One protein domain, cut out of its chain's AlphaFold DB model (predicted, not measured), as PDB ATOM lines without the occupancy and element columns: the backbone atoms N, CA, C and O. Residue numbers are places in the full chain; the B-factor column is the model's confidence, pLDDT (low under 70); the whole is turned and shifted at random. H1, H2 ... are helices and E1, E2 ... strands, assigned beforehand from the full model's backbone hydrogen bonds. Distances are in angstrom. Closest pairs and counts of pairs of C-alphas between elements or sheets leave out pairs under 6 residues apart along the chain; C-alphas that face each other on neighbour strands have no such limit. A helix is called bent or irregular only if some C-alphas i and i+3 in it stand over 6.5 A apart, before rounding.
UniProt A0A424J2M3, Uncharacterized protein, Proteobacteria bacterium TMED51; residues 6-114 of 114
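Overview. This is residues 6 to 114 of the 114 residues of an uncharacterized protein of Proteobacteria bacterium TMED51 (UniProt A0A424J2M3). The model is a flat, open loop of parts. A strongly twisted sheet of three strands forms one side of it with long loops around the short helix H1 beyond E2's end, two short helices, H2 and H3, make a corner far from the sheet, and H4 comes back to graze the sheet. The printed part has 109 residues with four named helices and three named strands, in the order E1, E2, H1, E3, H2, H3, H4. The sheet runs E1, E2, E3, antiparallel throughout, and the class is mixed, helices and strands. The whole is loose, with a radius of gyration of the C-alphas of 16.5 A and spans of 45 by 40 by 19 A.

Arrangement. E1, residues 6 to 13, and E2, residues 16 to 26, form an antiparallel hairpin, with N 9 and O 20 within hydrogen-bond range at 2.9 A. E1 bends by 57 degrees at residue 10, and E2 by 70 degrees at residue 21. E3, residues 60 to 66, is antiparallel to E2, with N 23 and O 64 at 2.8 A; E2 is the inner strand. H1, residues 40 to 43, is not on the sheet and touches no helix. H2, residues 74 to 82, and H3, residues 86 to 94, touch only at the corner by their link, about perpendicular at 89 degrees; their closest C-alphas, those of Ala 81 and Gly 87, are 4.0 A apart. H3 is only just irregular: C-alphas 88 and 91 are 6.7 A apart. H4, residues 105 to 112, only grazes the sheet, with residues 109 to 112; its closest C-alpha pair with E2, Ile 25 and Leu 112, is 7.9 A apart. H3 and H4 are apart. Every O i to N i+4 pair is within hydrogen-bond range in H2 and H4, and 3 of 5 are in H3; H1 is too short for such a pair.

Along the chain. E1 begins at C-alpha 6, (192.860, 188.062, 131.903), and measures 19.7 A. E2 measures 26.7 A, H1 5.3 A and E3 16.3 A. H2 begins at C-alpha 74, (201.924, 175.721, 141.374), and measures 12.3 A. H3 measures 11.5 A and H4 10.6 A, ending at C-alpha 112, (195.174, 204.227, 131.746).

Size, cuts and confidence. The C-alphas farthest apart, those of Gly 46 and Leu 82, are 45.6 A apart. The printed part has no cut. The links E2 to H1 and H1 to E3 are long, with 13 and 16 residues. Residues 56 to 57 pair antiparallel with residues 60 to 61 of E3. The mean pLDDT of the printed part is 89.7, and no printed residue is under 70.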
ATOM      1  N   THR A   6     192.852 188.906 133.089       93.50
ATOM      2  CA  THR A   6     192.860 188.062 131.903       93.50
ATOM      3  C   THR A   6     191.504 187.397 131.733       93.50
ATOM      4  O   THR A   6     190.932 186.884 132.693       93.50
ATOM      5  N   ALA A   7     190.995 187.380 130.505       94.94
ATOM      6  CA  ALA A   7     189.732 186.722 130.175       94.94
ATOM      7  C   ALA A   7     189.818 186.017 128.822       94.94
ATOM      8  O   ALA A   7     190.635 186.368 127.967       94.94
ATOM      9  N   LYS A   8     188.963 185.011 128.640       95.25
ATOM     10  CA  LYS A   8     188.777 184.343 127.354       95.25
ATOM     11  C   LYS A   8     187.729 185.118 126.563       95.25
ATOM     12  O   LYS A   8     186.568 185.137 126.959       95.25
ATOM     13  N   VAL A   9     188.138 185.744 125.466       95.69
ATOM     14  CA  VAL A   9     187.300 186.662 124.680       95.69
ATOM     15  C   VAL A   9     187.091 186.130 123.258       95.69
ATOM     16  O   VAL A   9     188.040 185.590 122.678       95.69
ATOM     17  N   PRO A  10     185.879 186.239 122.686       95.19
ATOM     18  CA  PRO A  10     185.652 185.958 121.274       95.19
ATOM     19  C   PRO A  10     186.165 187.133 120.428       95.19
ATOM     20  O   PRO A  10     185.747 188.269 120.634       95.19
ATOM     21  N   LEU A  11     187.077 186.872 119.490       92.25
ATOM     22  CA  LEU A  11     187.559 187.864 118.521       92.25
ATOM     23  C   LEU A  11     187.469 187.322 117.093       92.25
ATOM     24  O   LEU A  11     187.708 186.138 116.841       92.25
ATOM     25  N   SER A  12     187.154 188.215 116.156       91.50
ATOM     26  CA  SER A  12     187.063 187.914 114.726       91.50
ATOM     27  C   SER A  12     188.413 188.094 114.039       91.50
ATOM     28  O   SER A  12     189.011 189.166 114.103       91.50
ATOM     29  N   PHE A  13     188.861 187.057 113.335       89.69
ATOM     30  CA  PHE A  13     190.046 187.072 112.474       89.69
ATOM     31  C   PHE A  13     189.640 186.718 111.035       89.69
ATOM     32  O   PHE A  13     188.533 186.226 110.813       89.69
ATOM     33  N   GLU A  14     190.532 186.890 110.050       90.50
ATOM     34  CA  GLU A  14     190.253 186.528 108.641       90.50
ATOM     35  C   GLU A  14     189.797 185.060 108.470       90.50
ATOM     36  O   GLU A  14     189.030 184.744 107.566       90.50
ATOM     37  N   GLY A  15     190.205 184.160 109.375       90.81
ATOM     38  CA  GLY A  15     189.798 182.746 109.412       90.81
ATOM     39  C   GLY A  15     188.551 182.428 110.257       90.81
ATOM     40  O   GLY A  15     188.302 181.253 110.560       90.81
ATOM     41  N   GLY A  16     187.805 183.450 110.685       93.44
ATOM     42  CA  GLY A  16     186.602 183.351 111.514       93.44
ATOM     43  C   GLY A  16     186.823 183.694 112.990       93.44
ATOM     44  O   GLY A  16     187.919 184.063 113.414       93.44
ATOM     45  N   GLU A  17     185.758 183.558 113.784       94.44
ATOM     46  CA  GLU A  17     185.795 183.824 115.223       94.44
ATOM     47  C   GLU A  17     186.671 182.796 115.952       94.44
ATOM     48  O   GLU A  17     186.636 181.589 115.668       94.44
ATOM     49  N   ARG A  18     187.487 183.275 116.890       93.06
ATOM     50  CA  ARG A  18     188.309 182.451 117.778       93.06
ATOM     51  C   ARG A  18     188.221 182.994 119.192       93.06
ATOM     52  O   ARG A  18     188.236 184.200 119.414       93.06
ATOM     53  N   PHE A  19     188.205 182.082 120.156       93.50
ATOM     54  CA  PHE A  19     188.386 182.453 121.547       93.50
ATOM     55  C   PHE A  19     189.871 182.569 121.857       93.50
ATOM     56  O   PHE A  19     190.602 181.584 121.732       93.50
ATOM     57  N   VAL A  20     190.295 183.743 122.309       93.62
ATOM     58  CA  VAL A  20     191.681 184.004 122.705       93.62
ATOM     59  C   VAL A  20     191.753 184.406 124.168       93.62
ATOM     60  O   VAL A  20     190.788 184.925 124.728       93.62
ATOM     61  N   GLN A  21     192.901 184.178 124.795       95.94
ATOM     62  CA  GLN A  21     193.164 184.725 126.117       95.94
ATOM     63  C   GLN A  21     193.671 186.161 125.951       95.94
ATOM     64  O   GLN A  21     194.717 186.379 125.345       95.94
ATOM     65  N   ALA A  22     192.942 187.137 126.477       95.50
ATOM     66  CA  ALA A  22     193.286 188.552 126.392       95.50
ATOM     67  C   ALA A  22     193.692 189.121 127.753       95.50
ATOM     68  O   ALA A  22     193.339 188.566 128.797       95.50
ATOM     69  N   ILE A  23     194.421 190.236 127.722       94.62
ATOM     70  CA  ILE A  23     194.668 191.118 128.865       94.62
ATOM     71  C   ILE A  23     193.729 192.314 128.734       94.62
ATOM     72  O   ILE A  23     193.714 192.978 127.695       94.62
ATOM     73  N   LEU A  24     192.978 192.590 129.797       95.50
ATOM     74  CA  LEU A  24     191.976 193.646 129.843       95.50
ATOM     75  C   LEU A  24     192.304 194.650 130.948       95.50
ATOM     76  O   LEU A  24     192.793 194.267 132.014       95.50
ATOM     77  N   ILE A  25     191.996 195.921 130.695       94.88
ATOM     78  CA  ILE A  25     192.007 197.001 131.689       94.88
ATOM     79  C   ILE A  25     190.655 197.713 131.704       94.88
ATOM     80  O   ILE A  25     189.905 197.651 130.729       94.88
ATOM     81  N   ASN A  26     190.338 198.399 132.800       93.88
ATOM     82  CA  ASN A  26     189.114 199.196 132.886       93.88
ATOM     83  C   ASN A  26     189.058 200.252 131.770       93.88
ATOM     84  O   ASN A  26     190.095 200.695 131.278       93.88
ATOM     85  N   ASN A  27     187.846 200.647 131.375       95.25
ATOM     86  CA  ASN A  27     187.640 201.733 130.421       95.25
ATOM     87  C   ASN A  27     188.344 203.022 130.926       95.25
ATOM     88  O   ASN A  27     187.937 203.556 131.960       95.25
ATOM     89  N   PRO A  28     189.368 203.536 130.211       94.94
ATOM     90  CA  PRO A  28     190.146 204.698 130.631       94.94
ATOM     91  C   PRO A  28     189.466 206.033 130.284       94.94
ATOM     92  O   PRO A  28     190.018 207.099 130.549       94.94
ATOM     93  N   CYS A  29     188.303 206.024 129.634       94.81
ATOM     94  CA  CYS A  29     187.726 207.215 129.012       94.81
ATOM     95  C   CYS A  29     187.107 208.209 129.988       94.81
ATOM     96  O   CYS A  29     186.906 209.356 129.604       94.81
ATOM     97  N   SER A  30     186.904 207.818 131.245       89.94
ATOM     98  CA  SER A  30     186.541 208.725 132.342       89.94
ATOM     99  C   SER A  30     187.718 209.016 133.284       89.94
ATOM    100  O   SER A  30     187.523 209.580 134.355       89.94
ATOM    101  N   ASN A  31     188.943 208.630 132.909       89.88
ATOM    102  CA  ASN A  31     190.142 208.879 133.703       89.88
ATOM    103  C   ASN A  31     190.687 210.301 133.450       89.88
ATOM    104  O   ASN A  31     190.903 210.721 132.304       89.88
ATOM    105  N   ASP A  32     190.909 211.034 134.542       85.44
ATOM    106  CA  ASP A  32     191.444 212.400 134.543       85.44
ATOM    107  C   ASP A  32     192.977 212.441 134.364       85.44
ATOM    108  O   ASP A  32     193.508 213.388 133.785       85.44
ATOM    109  N   ASP A  33     193.698 211.405 134.805       86.94
ATOM    110  CA  ASP A  33     195.157 211.231 134.656       86.94
ATOM    111  C   ASP A  33     195.486 210.467 133.361       86.94
ATOM    112  O   ASP A  33     196.214 209.470 133.346       86.94
ATOM    113  N   PHE A  34     194.916 210.928 132.246       90.38
ATOM    114  CA  PHE A  34     195.154 210.319 130.941       90.38
ATOM    115  C   PHE A  34     196.593 210.621 130.469       90.38
ATOM    116  O   PHE A  34     196.988 211.792 130.425       90.38
ATOM    117  N   PRO A  35     197.404 209.607 130.113       89.00
ATOM    118  CA  PRO A  35     198.791 209.821 129.713       89.00
ATOM    119  C   PRO A  35     198.891 210.612 128.403       89.00
ATOM    120  O   PRO A  35     198.239 210.284 127.415       89.00
ATOM    121  N   SER A  36     199.753 211.632 128.386       89.50
ATOM    122  CA  SER A  36     200.000 212.515 127.234       89.50
ATOM    123  C   SER A  36     200.554 211.800 125.999       89.50
ATOM    124  O   SER A  36     200.469 212.309 124.885       89.50
ATOM    125  N   GLU A  37     201.141 210.628 126.207       89.31
ATOM    126  CA  GLU A  37     201.735 209.763 125.198       89.31
ATOM    127  C   GLU A  37     200.679 209.034 124.355       89.31
ATOM    128  O   GLU A  37     201.011 208.467 123.315       89.31
ATOM    129  N   VAL A  38     199.418 209.032 124.800       90.06
ATOM    130  CA  VAL A  38     198.310 208.327 124.154       90.06
ATOM    131  C   VAL A  38     197.298 209.339 123.642       90.06
ATOM    132  O   VAL A  38     196.774 210.158 124.396       90.06
ATOM    133  N   ASP A  39     196.972 209.259 122.353       92.25
ATOM    134  CA  ASP A  39     195.878 210.049 121.803       92.25
ATOM    135  C   ASP A  39     194.544 209.506 122.327       92.25
ATOM    136  O   ASP A  39     194.089 208.427 121.940       92.25
ATOM    137  N   ARG A  40     193.899 210.277 123.208       93.69
ATOM    138  CA  ARG A  40     192.600 209.926 123.793       93.69
ATOM    139  C   ARG A  40     191.542 209.653 122.728       93.69
ATOM    140  O   ARG A  40     190.699 208.797 122.955       93.69
ATOM    141  N   LYS A  41     191.599 210.302 121.560       93.62
ATOM    142  CA  LYS A  41     190.619 210.085 120.480       93.62
ATOM    143  C   LYS A  41     190.745 208.707 119.831       93.62
ATOM    144  O   LYS A  41     189.760 208.199 119.304       93.62
ATOM    145  N   LEU A  42     191.930 208.095 119.896       93.75
ATOM    146  CA  LEU A  42     192.135 206.721 119.437       93.75
ATOM    147  C   LEU A  42     191.537 205.693 120.393       93.75
ATOM    148  O   LEU A  42     191.321 204.560 119.985       93.75
ATOM    149  N   LEU A  43     191.302 206.046 121.657       95.25
ATOM    150  CA  LEU A  43     190.727 205.118 122.630       95.25
ATOM    151  C   LEU A  43     189.277 205.440 122.988       95.25
ATOM    152  O   LEU A  43     188.557 204.526 123.374       95.25
ATOM    153  N   CYS A  44     188.850 206.699 122.869       96.06
ATOM    154  CA  CYS A  44     187.637 207.197 123.505       96.06
ATOM    155  C   CYS A  44     186.756 208.052 122.591       96.06
ATOM    156  O   CYS A  44     187.232 208.960 121.907       96.06
ATOM    157  N   GLU A  45     185.450 207.830 122.710       95.94
ATOM    158  CA  GLU A  45     184.366 208.670 122.207       95.94
ATOM    159  C   GLU A  45     183.531 209.160 123.399       95.94
ATOM    160  O   GLU A  45     182.620 208.485 123.889       95.94
ATOM    161  N   GLY A  46     183.885 210.338 123.922       92.31
ATOM    162  CA  GLY A  46     183.366 210.798 125.212       92.31
ATOM    163  C   GLY A  46     183.856 209.893 126.347       92.31
ATOM    164  O   GLY A  46     185.061 209.682 126.478       92.31
ATOM    165  N   ASP A  47     182.923 209.353 127.133       93.25
ATOM    166  CA  ASP A  47     183.189 208.406 128.230       93.25
ATOM    167  C   ASP A  47     183.218 206.930 127.780       93.25
ATOM    168  O   ASP A  47     183.479 206.026 128.578       93.25
ATOM    169  N   ASN A  48     182.956 206.657 126.500       95.62
ATOM    170  CA  ASN A  48     182.926 205.300 125.957       95.62
ATOM    171  C   ASN A  48     184.209 204.978 125.192       95.62
ATOM    172  O   ASN A  48     184.855 205.866 124.642       95.62
ATOM    173  N   LEU A  49     184.542 203.689 125.111       96.81
ATOM    174  CA  LEU A  49     185.607 203.204 124.237       96.81
ATOM    175  C   LEU A  49     185.228 203.404 122.764       96.81
ATOM    176  O   LEU A  49     184.107 203.092 122.366       96.81
ATOM    177  N   ASN A  50     186.174 203.880 121.957       96.50
ATOM    178  CA  ASN A  50     186.000 204.034 120.515       96.50
ATOM    179  C   ASN A  50     185.998 202.651 119.839       96.50
ATOM    180  O   ASN A  50     187.033 201.985 119.773       96.50
ATOM    181  N   SER A  51     184.849 202.205 119.325       94.31
ATOM    182  CA  SER A  51     184.717 200.879 118.704       94.31
ATOM    183  C   SER A  51     185.380 200.748 117.330       94.31
ATOM    184  O   SER A  51     185.568 199.628 116.862       94.31
ATOM    185  N   GLU A  52     185.720 201.857 116.667       94.69
ATOM    186  CA  GLU A  52     186.403 201.825 115.365       94.69
ATOM    187  C   GLU A  52     187.894 201.502 115.511       94.69
ATOM    188  O   GLU A  52     188.503 200.908 114.621       94.69
ATOM    189  N   THR A  53     188.487 201.890 116.640       94.50
ATOM    190  CA  THR A  53     189.937 201.833 116.866       94.50
ATOM    191  C   THR A  53     190.340 200.956 118.047       94.50
ATOM    192  O   THR A  53     191.533 200.715 118.246       94.50
ATOM    193  N   THR A  54     189.379 200.453 118.828       94.81
ATOM    194  CA  THR A  54     189.645 199.599 119.990       94.81
ATOM    195  C   THR A  54     188.865 198.294 119.953       94.81
ATOM    196  O   THR A  54     187.778 198.194 119.390       94.81
ATOM    197  N   TYR A  55     189.421 197.290 120.626       95.00
ATOM    198  CA  TYR A  55     188.703 196.074 120.976       95.00
ATOM    199  C   TYR A  55     188.315 196.143 122.447       95.00
ATOM    200  O   TYR A  55     189.143 196.459 123.306       95.00
ATOM    201  N   SER A  56     187.060 195.819 122.744       95.00
ATOM    202  CA  SER A  56     186.548 195.815 124.109       95.00
ATOM    203  C   SER A  56     185.753 194.555 124.416       95.00
ATOM    204  O   SER A  56     185.207 193.900 123.528       95.00
ATOM    205  N   PHE A  57     185.712 194.201 125.696       96.25
ATOM    206  CA  PHE A  57     184.910 193.101 126.214       96.25
ATOM    207  C   PHE A  57     184.388 193.504 127.592       96.25
ATOM    208  O   PHE A  57     185.166 193.958 128.422       96.25
ATOM    209  N   GLU A  58     183.073 193.418 127.811       94.56
ATOM    210  CA  GLU A  58     182.426 193.836 129.070       94.56
ATOM    211  C   GLU A  58     182.802 195.267 129.523       94.56
ATOM    212  O   GLU A  58     183.073 195.517 130.696       94.56
ATOM    213  N   ASN A  59     182.831 196.225 128.582       93.44
ATOM    214  CA  ASN A  59     183.250 197.620 128.815       93.44
ATOM    215  C   ASN A  59     184.692 197.760 129.355       93.44
ATOM    216  O   ASN A  59     185.027 198.725 130.040       93.44
ATOM    217  N   LYS A  60     185.565 196.799 129.048       95.44
ATOM    218  CA  LYS A  60     186.999 196.857 129.340       95.44
ATOM    219  C   LYS A  60     187.796 196.897 128.050       95.44
ATOM    220  O   LYS A  60     187.430 196.242 127.074       95.44
ATOM    221  N   LEU A  61     188.885 197.656 128.052       95.88
ATOM    222  CA  LEU A  61     189.794 197.768 126.918       95.88
ATOM    223  C   LEU A  61     190.687 196.528 126.854       95.88
ATOM    224  O   LEU A  61     191.353 196.191 127.835       95.88
ATOM    225  N   ILE A  62     190.743 195.881 125.692       95.50
ATOM    226  CA  ILE A  62     191.699 194.805 125.423       95.50
ATOM    227  C   ILE A  62     193.034 195.439 125.018       95.50
ATOM    228  O   ILE A  62     193.121 196.105 123.990       95.50
ATOM    229  N   ILE A  63     194.086 195.210 125.812       93.00
ATOM    230  CA  ILE A  63     195.430 195.782 125.580       93.00
ATOM    231  C   ILE A  63     196.445 194.766 125.049       93.00
ATOM    232  O   ILE A  63     197.575 195.120 124.719       93.00
ATOM    233  N   GLY A  64     196.068 193.490 124.981       92.75
ATOM    234  CA  GLY A  64     196.940 192.448 124.458       92.75
ATOM    235  C   GLY A  64     196.255 191.094 124.362       92.75
ATOM    236  O   GLY A  64     195.306 190.807 125.090       92.75
ATOM    237  N   ILE A  65     196.774 190.254 123.471       93.88
ATOM    238  CA  ILE A  65     196.358 188.863 123.285       93.88
ATOM    239  C   ILE A  65     197.549 187.972 123.641       93.88
ATOM    240  O   ILE A  65     198.679 188.236 123.233       93.88
ATOM    241  N   LEU A  66     197.301 186.923 124.417       92.75
ATOM    242  CA  LEU A  66     198.302 185.953 124.834       92.75
ATOM    243  C   LEU A  66     198.283 184.749 123.883       92.75
ATOM    244  O   LEU A  66     197.278 184.044 123.777       92.75
ATOM    245  N   HIS A  67     199.407 184.510 123.213       89.81
ATOM    246  CA  HIS A  67     199.609 183.346 122.352       89.81
ATOM    247  C   HIS A  67     199.871 182.089 123.193       89.81
ATOM    248  O   HIS A  67     200.698 182.138 124.102       89.81
ATOM    249  N   ASP A  68     199.178 180.984 122.898       87.56
ATOM    250  CA  ASP A  68     199.281 179.695 123.608       87.56
ATOM    251  C   ASP A  68     199.261 179.818 125.140       87.56
ATOM    252  O   ASP A  68     200.006 179.166 125.876       87.56
ATOM    253  N   ALA A  69     198.390 180.698 125.635       88.75
ATOM    254  CA  ALA A  69     198.276 180.970 127.053       88.75
ATOM    255  C   ALA A  69     197.761 179.750 127.821       88.75
ATOM    256  O   ALA A  69     196.800 179.089 127.422       88.75
ATOM    257  N   SER A  70     198.347 179.511 128.988       87.06
ATOM    258  CA  SER A  70     197.853 178.536 129.954       87.06
ATOM    259  C   SER A  70     197.909 179.119 131.359       87.06
ATOM    260  O   SER A  70     198.712 180.007 131.658       87.06
ATOM    261  N   ALA A  71     197.019 178.640 132.227       86.69
ATOM    262  CA  ALA A  71     197.104 178.952 133.644       86.69
ATOM    263  C   ALA A  71     198.387 178.336 134.218       86.69
ATOM    264  O   ALA A  71     198.729 177.192 133.911       86.69
ATOM    265  N   CYS A  72     199.090 179.089 135.063       87.50
ATOM    266  CA  CYS A  72     200.260 178.558 135.747       87.50
ATOM    267  C   CYS A  72     199.837 177.460 136.729       87.50
ATOM    268  O   CYS A  72     198.875 177.608 137.481       87.50
ATOM    269  N   THR A  73     200.580 176.355 136.733       93.75
ATOM    270  CA  THR A  73     200.511 175.371 137.815       93.75
ATOM    271  C   THR A  73     201.383 175.840 138.975       93.75
ATOM    272  O   THR A  73     202.360 176.559 138.764       93.75
ATOM    273  N   SER A  74     201.115 175.369 140.194       93.38
ATOM    274  CA  SER A  74     201.924 175.721 141.374       93.38
ATOM    275  C   SER A  74     203.407 175.345 141.223       93.38
ATOM    276  O   SER A  74     204.293 176.009 141.763       93.38
ATOM    277  N   GLN A  75     203.700 174.299 140.442       93.94
ATOM    278  CA  GLN A  75     205.070 173.930 140.092       93.94
ATOM    279  C   GLN A  75     205.720 174.983 139.186       93.94
ATOM    280  O   GLN A  75     206.861 175.373 139.433       93.94
ATOM    281  N   LEU A  76     204.998 175.463 138.169       90.88
ATOM    282  CA  LEU A  76     205.482 176.506 137.264       90.88
ATOM    283  C   LEU A  76     205.698 177.825 138.014       90.88
ATOM    284  O   LEU A  76     206.731 178.465 137.845       90.88
ATOM    285  N   GLU A  77     204.769 178.196 138.898       89.56
ATOM    286  CA  GLU A  77     204.900 179.372 139.769       89.56
ATOM    287  C   GLU A  77     206.166 179.293 140.626       89.56
ATOM    288  O   GLU A  77     206.929 180.256 140.692       89.56
ATOM    289  N   SER A  78     206.439 178.127 141.221       91.31
ATOM    290  CA  SER A  78     207.652 177.906 142.017       91.31
ATOM    291  C   SER A  78     208.920 178.037 141.170       91.31
ATOM    292  O   SER A  78     209.892 178.656 141.599       91.31
ATOM    293  N   GLN A  79     208.919 177.503 139.946       91.81
ATOM    294  CA  GLN A  79     210.050 177.639 139.024       91.81
ATOM    295  C   GLN A  79     210.280 179.097 138.609       91.81
ATOM    296  O   GLN A  79     211.422 179.549 138.582       91.81
ATOM    297  N   ILE A  80     209.209 179.848 138.328       88.88
ATOM    298  CA  ILE A  80     209.283 181.278 138.002       88.88
ATOM    299  C   ILE A  80     209.830 182.067 139.196       88.88
ATOM    300  O   ILE A  80     210.707 182.913 139.016       88.88
ATOM    301  N   ALA A  81     209.360 181.770 140.409       86.75
ATOM    302  CA  ALA A  81     209.813 182.423 141.635       86.75
ATOM    303  C   ALA A  81     211.292 182.145 141.953       86.75
ATOM    304  O   ALA A  81     211.970 183.016 142.493       86.75
ATOM    305  N   LEU A  82     211.801 180.963 141.594       91.50
ATOM    306  CA  LEU A  82     213.212 180.589 141.758       91.50
ATOM    307  C   LEU A  82     214.097 181.002 140.574       91.50
ATOM    308  O   LEU A  82     215.316 180.839 140.634       91.50
ATOM    309  N   HIS A  83     213.519 181.521 139.488       93.00
ATOM    310  CA  HIS A  83     214.293 181.912 138.318       93.00
ATOM    311  C   HIS A  83     215.220 183.091 138.671       93.00
ATOM    312  O   HIS A  83     214.724 184.123 139.128       93.00
ATOM    313  N   PRO A  84     216.534 183.019 138.384       88.44
ATOM    314  CA  PRO A  84     217.519 183.988 138.880       88.44
ATOM    315  C   PRO A  84     217.258 185.426 138.409       88.44
ATOM    316  O   PRO A  84     217.573 186.378 139.100       88.44
ATOM    317  N   ILE A  85     216.648 185.598 137.232       86.38
ATOM    318  CA  ILE A  85     216.275 186.923 136.710       86.38
ATOM    319  C   ILE A  85     214.834 187.297 137.095       86.38
ATOM    320  O   ILE A  85     214.598 188.310 137.750       86.38
ATOM    321  N   THR A  86     213.852 186.509 136.648       85.81
ATOM    322  CA  THR A  86     212.425 186.802 136.840       85.81
ATOM    323  C   THR A  86     212.002 186.772 138.305       85.81
ATOM    324  O   THR A  86     211.342 187.708 138.748       85.81
ATOM    325  N   GLY A  87     212.410 185.752 139.062       86.88
ATOM    326  CA  GLY A  87     212.050 185.576 140.467       86.88
ATOM    327  C   GLY A  87     212.515 186.737 141.340       86.88
ATOM    328  O   GLY A  87     211.698 187.366 142.016       86.88
ATOM    329  N   GLU A  88     213.795 187.106 141.232       84.75
ATOM    330  CA  GLU A  88     214.371 188.241 141.969       84.75
ATOM    331  C   GLU A  88     213.664 189.568 141.657       84.75
ATOM    332  O   GLU A  88     213.463 190.405 142.539       84.75
ATOM    333  N   ARG A  89     213.242 189.770 140.402       84.56
ATOM    334  CA  ARG A  89     212.614 191.027 139.965       84.56
ATOM    335  C   ARG A  89     211.106 191.075 140.185       84.56
ATOM    336  O   ARG A  89     210.556 192.174 140.263       84.56
ATOM    337  N   CYS A  90     210.428 189.933 140.277       80.12
ATOM    338  CA  CYS A  90     208.970 189.868 140.360       80.12
ATOM    339  C   CYS A  90     208.436 190.607 141.587       80.12
ATOM    340  O   CYS A  90     207.534 191.432 141.453       80.12
ATOM    341  N   ASN A  91     209.014 190.357 142.764       79.56
ATOM    342  CA  ASN A  91     208.551 190.980 144.004       79.56
ATOM    343  C   ASN A  91     208.730 192.510 143.967       79.56
ATOM    344  O   ASN A  91     207.782 193.254 144.216       79.56
ATOM    345  N   GLY A  92     209.914 192.977 143.554       81.44
ATOM    346  CA  GLY A  92     210.199 194.406 143.415       81.44
ATOM    347  C   GLY A  92     209.280 195.099 142.406       81.44
ATOM    348  O   GLY A  92     208.728 196.151 142.705       81.44
ATOM    349  N   ARG A  93     209.046 194.491 141.233       79.06
ATOM    350  CA  ARG A  93     208.155 195.064 140.208       79.06
ATOM    351  C   ARG A  93     206.686 195.064 140.624       79.06
ATOM    352  O   ARG A  93     205.995 196.037 140.349       79.06
ATOM    353  N   ASN A  94     206.210 194.002 141.271       77.75
ATOM    354  CA  ASN A  94     204.808 193.893 141.686       77.75
ATOM    355  C   ASN A  94     204.448 194.868 142.816       77.75
ATOM    356  O   ASN A  94     203.282 195.240 142.940       77.75
ATOM    357  N   ASN A  95     205.438 195.283 143.612       80.44
ATOM    358  CA  ASN A  95     205.259 196.190 144.745       80.44
ATOM    359  C   ASN A  95     205.794 197.608 144.500       80.44
ATOM    360  O   ASN A  95     205.732 198.436 145.408       80.44
ATOM    361  N   LEU A  96     206.295 197.909 143.298       82.44
ATOM    362  CA  LEU A  96     206.783 199.244 142.963       82.44
ATOM    363  C   LEU A  96     205.615 200.250 143.018       82.44
ATOM    364  O   LEU A  96     204.611 200.053 142.321       82.44
ATOM    365  N   PRO A  97     205.692 201.315 143.839       82.94
ATOM    366  CA  PRO A  97     204.654 202.337 143.870       82.94
ATOM    367  C   PRO A  97     204.519 203.015 142.507       82.94
ATOM    368  O   PRO A  97     205.518 203.269 141.847       82.94
ATOM    369  N   ILE A  98     203.292 203.368 142.107       77.25
ATOM    370  CA  ILE A  98     203.016 203.954 140.779       77.25
ATOM    371  C   ILE A  98     203.881 205.194 140.517       77.25
ATOM    372  O   ILE A  98     204.446 205.335 139.447       77.25
ATOM    373  N   LYS A  99     204.033 206.058 141.529       80.50
ATOM    374  CA  LYS A  99     204.865 207.271 141.463       80.50
ATOM    375  C   LYS A  99     206.350 207.005 141.172       80.50
ATOM    376  O   LYS A  99     207.050 207.917 140.753       80.50
ATOM    377  N   ASP A 100     206.814 205.786 141.434       83.12
ATOM    378  CA  ASP A 100     208.206 205.366 141.283       83.12
ATOM    379  C   ASP A 100     208.403 204.545 139.990       83.12
ATOM    380  O   ASP A 100     209.521 204.129 139.682       83.12
ATOM    381  N   ILE A 101     207.333 204.307 139.214       77.44
ATOM    382  CA  ILE A 101     207.419 203.686 137.890       77.44
ATOM    383  C   ILE A 101     207.949 204.735 136.913       77.44
ATOM    384  O   ILE A 101     207.307 205.742 136.637       77.44
ATOM    385  N   GLN A 102     209.150 204.502 136.391       70.62
ATOM    386  CA  GLN A 102     209.822 205.436 135.492       70.62
ATOM    387  C   GLN A 102     209.538 205.084 134.028       70.62
ATOM    388  O   GLN A 102     210.367 204.474 133.353       70.62
ATOM    389  N   GLY A 103     208.356 205.480 133.554       71.69
ATOM    390  CA  GLY A 103     207.986 205.477 132.138       71.69
ATOM    391  C   GLY A 103     207.936 204.104 131.449       71.69
ATOM    392  O   GLY A 103     208.003 203.034 132.060       71.69
ATOM    393  N   GLY A 104     207.791 204.150 130.122       80.25
ATOM    394  CA  GLY A 104     207.624 202.977 129.262       80.25
ATOM    395  C   GLY A 104     206.178 202.477 129.182       80.25
ATOM    396  O   GLY A 104     205.287 202.961 129.874       80.25
ATOM    397  N   MET A 105     205.941 201.470 128.333       76.94
ATOM    398  CA  MET A 105     204.582 200.962 128.072       76.94
ATOM    399  C   MET A 105     203.861 200.507 129.349       76.94
ATOM    400  O   MET A 105     202.661 200.713 129.484       76.94
ATOM    401  N   GLY A 106     204.589 199.935 130.313       79.00
ATOM    402  CA  GLY A 106     204.010 199.502 131.587       79.00
ATOM    403  C   GLY A 106     203.428 200.644 132.425       79.00
ATOM    404  O   GLY A 106     202.377 200.459 133.026       79.00
ATOM    405  N   ASP A 107     204.077 201.812 132.441       82.56
ATOM    406  CA  ASP A 107     203.580 202.994 133.155       82.56
ATOM    407  C   ASP A 107     202.318 203.555 132.491       82.56
ATOM    408  O   ASP A 107     201.293 203.741 133.145       82.56
ATOM    409  N   ILE A 108     202.358 203.703 131.162       87.00
ATOM    410  CA  ILE A 108     201.220 204.163 130.354       87.00
ATOM    411  C   ILE A 108     199.987 203.290 130.621       87.00
ATOM    412  O   ILE A 108     198.912 203.817 130.904       87.00
ATOM    413  N   PHE A 109     200.137 201.960 130.607       85.62
ATOM    414  CA  PHE A 109     199.021 201.052 130.886       85.62
ATOM    415  C   PHE A 109     198.485 201.185 132.309       85.62
ATOM    416  O   PHE A 109     197.275 201.139 132.502       85.62
ATOM    417  N   ILE A 110     199.354 201.360 133.307       86.06
ATOM    418  CA  ILE A 110     198.921 201.531 134.701       86.06
ATOM    419  C   ILE A 110     198.161 202.844 134.874       86.06
ATOM    420  O   ILE A 110     197.166 202.868 135.592       86.06
ATOM    421  N   ARG A 111     198.608 203.921 134.218       87.31
ATOM    422  CA  ARG A 111     197.923 205.217 134.246       87.31
ATOM    423  C   ARG A 111     196.559 205.145 133.574       87.31
ATOM    424  O   ARG A 111     195.607 205.621 134.173       87.31
ATOM    425  N   LEU A 112     196.454 204.478 132.421       90.38
ATOM    426  CA  LEU A 112     195.174 204.227 131.746       90.38
ATOM    427  C   LEU A 112     194.220 203.371 132.591       90.38
ATOM    428  O   LEU A 112     193.024 203.623 132.610       90.38
ATOM    429  N   ALA A 113     194.738 202.356 133.279       88.00
ATOM    430  CA  ALA A 113     193.927 201.361 133.976       88.00
ATOM    431  C   ALA A 113     193.403 201.784 135.363       88.00
ATOM    432  O   ALA A 113     192.691 200.998 135.997       88.00
ATOM    433  N   LYS A 114     193.802 202.962 135.859       81.94
ATOM    434  CA  LYS A 114     193.237 203.567 137.075       81.94
ATOM    435  C   LYS A 114     191.801 204.014 136.842       81.94
ATOM    436  O   LYS A 114     191.010 203.809 137.787       81.94
TER     437      LYS A 114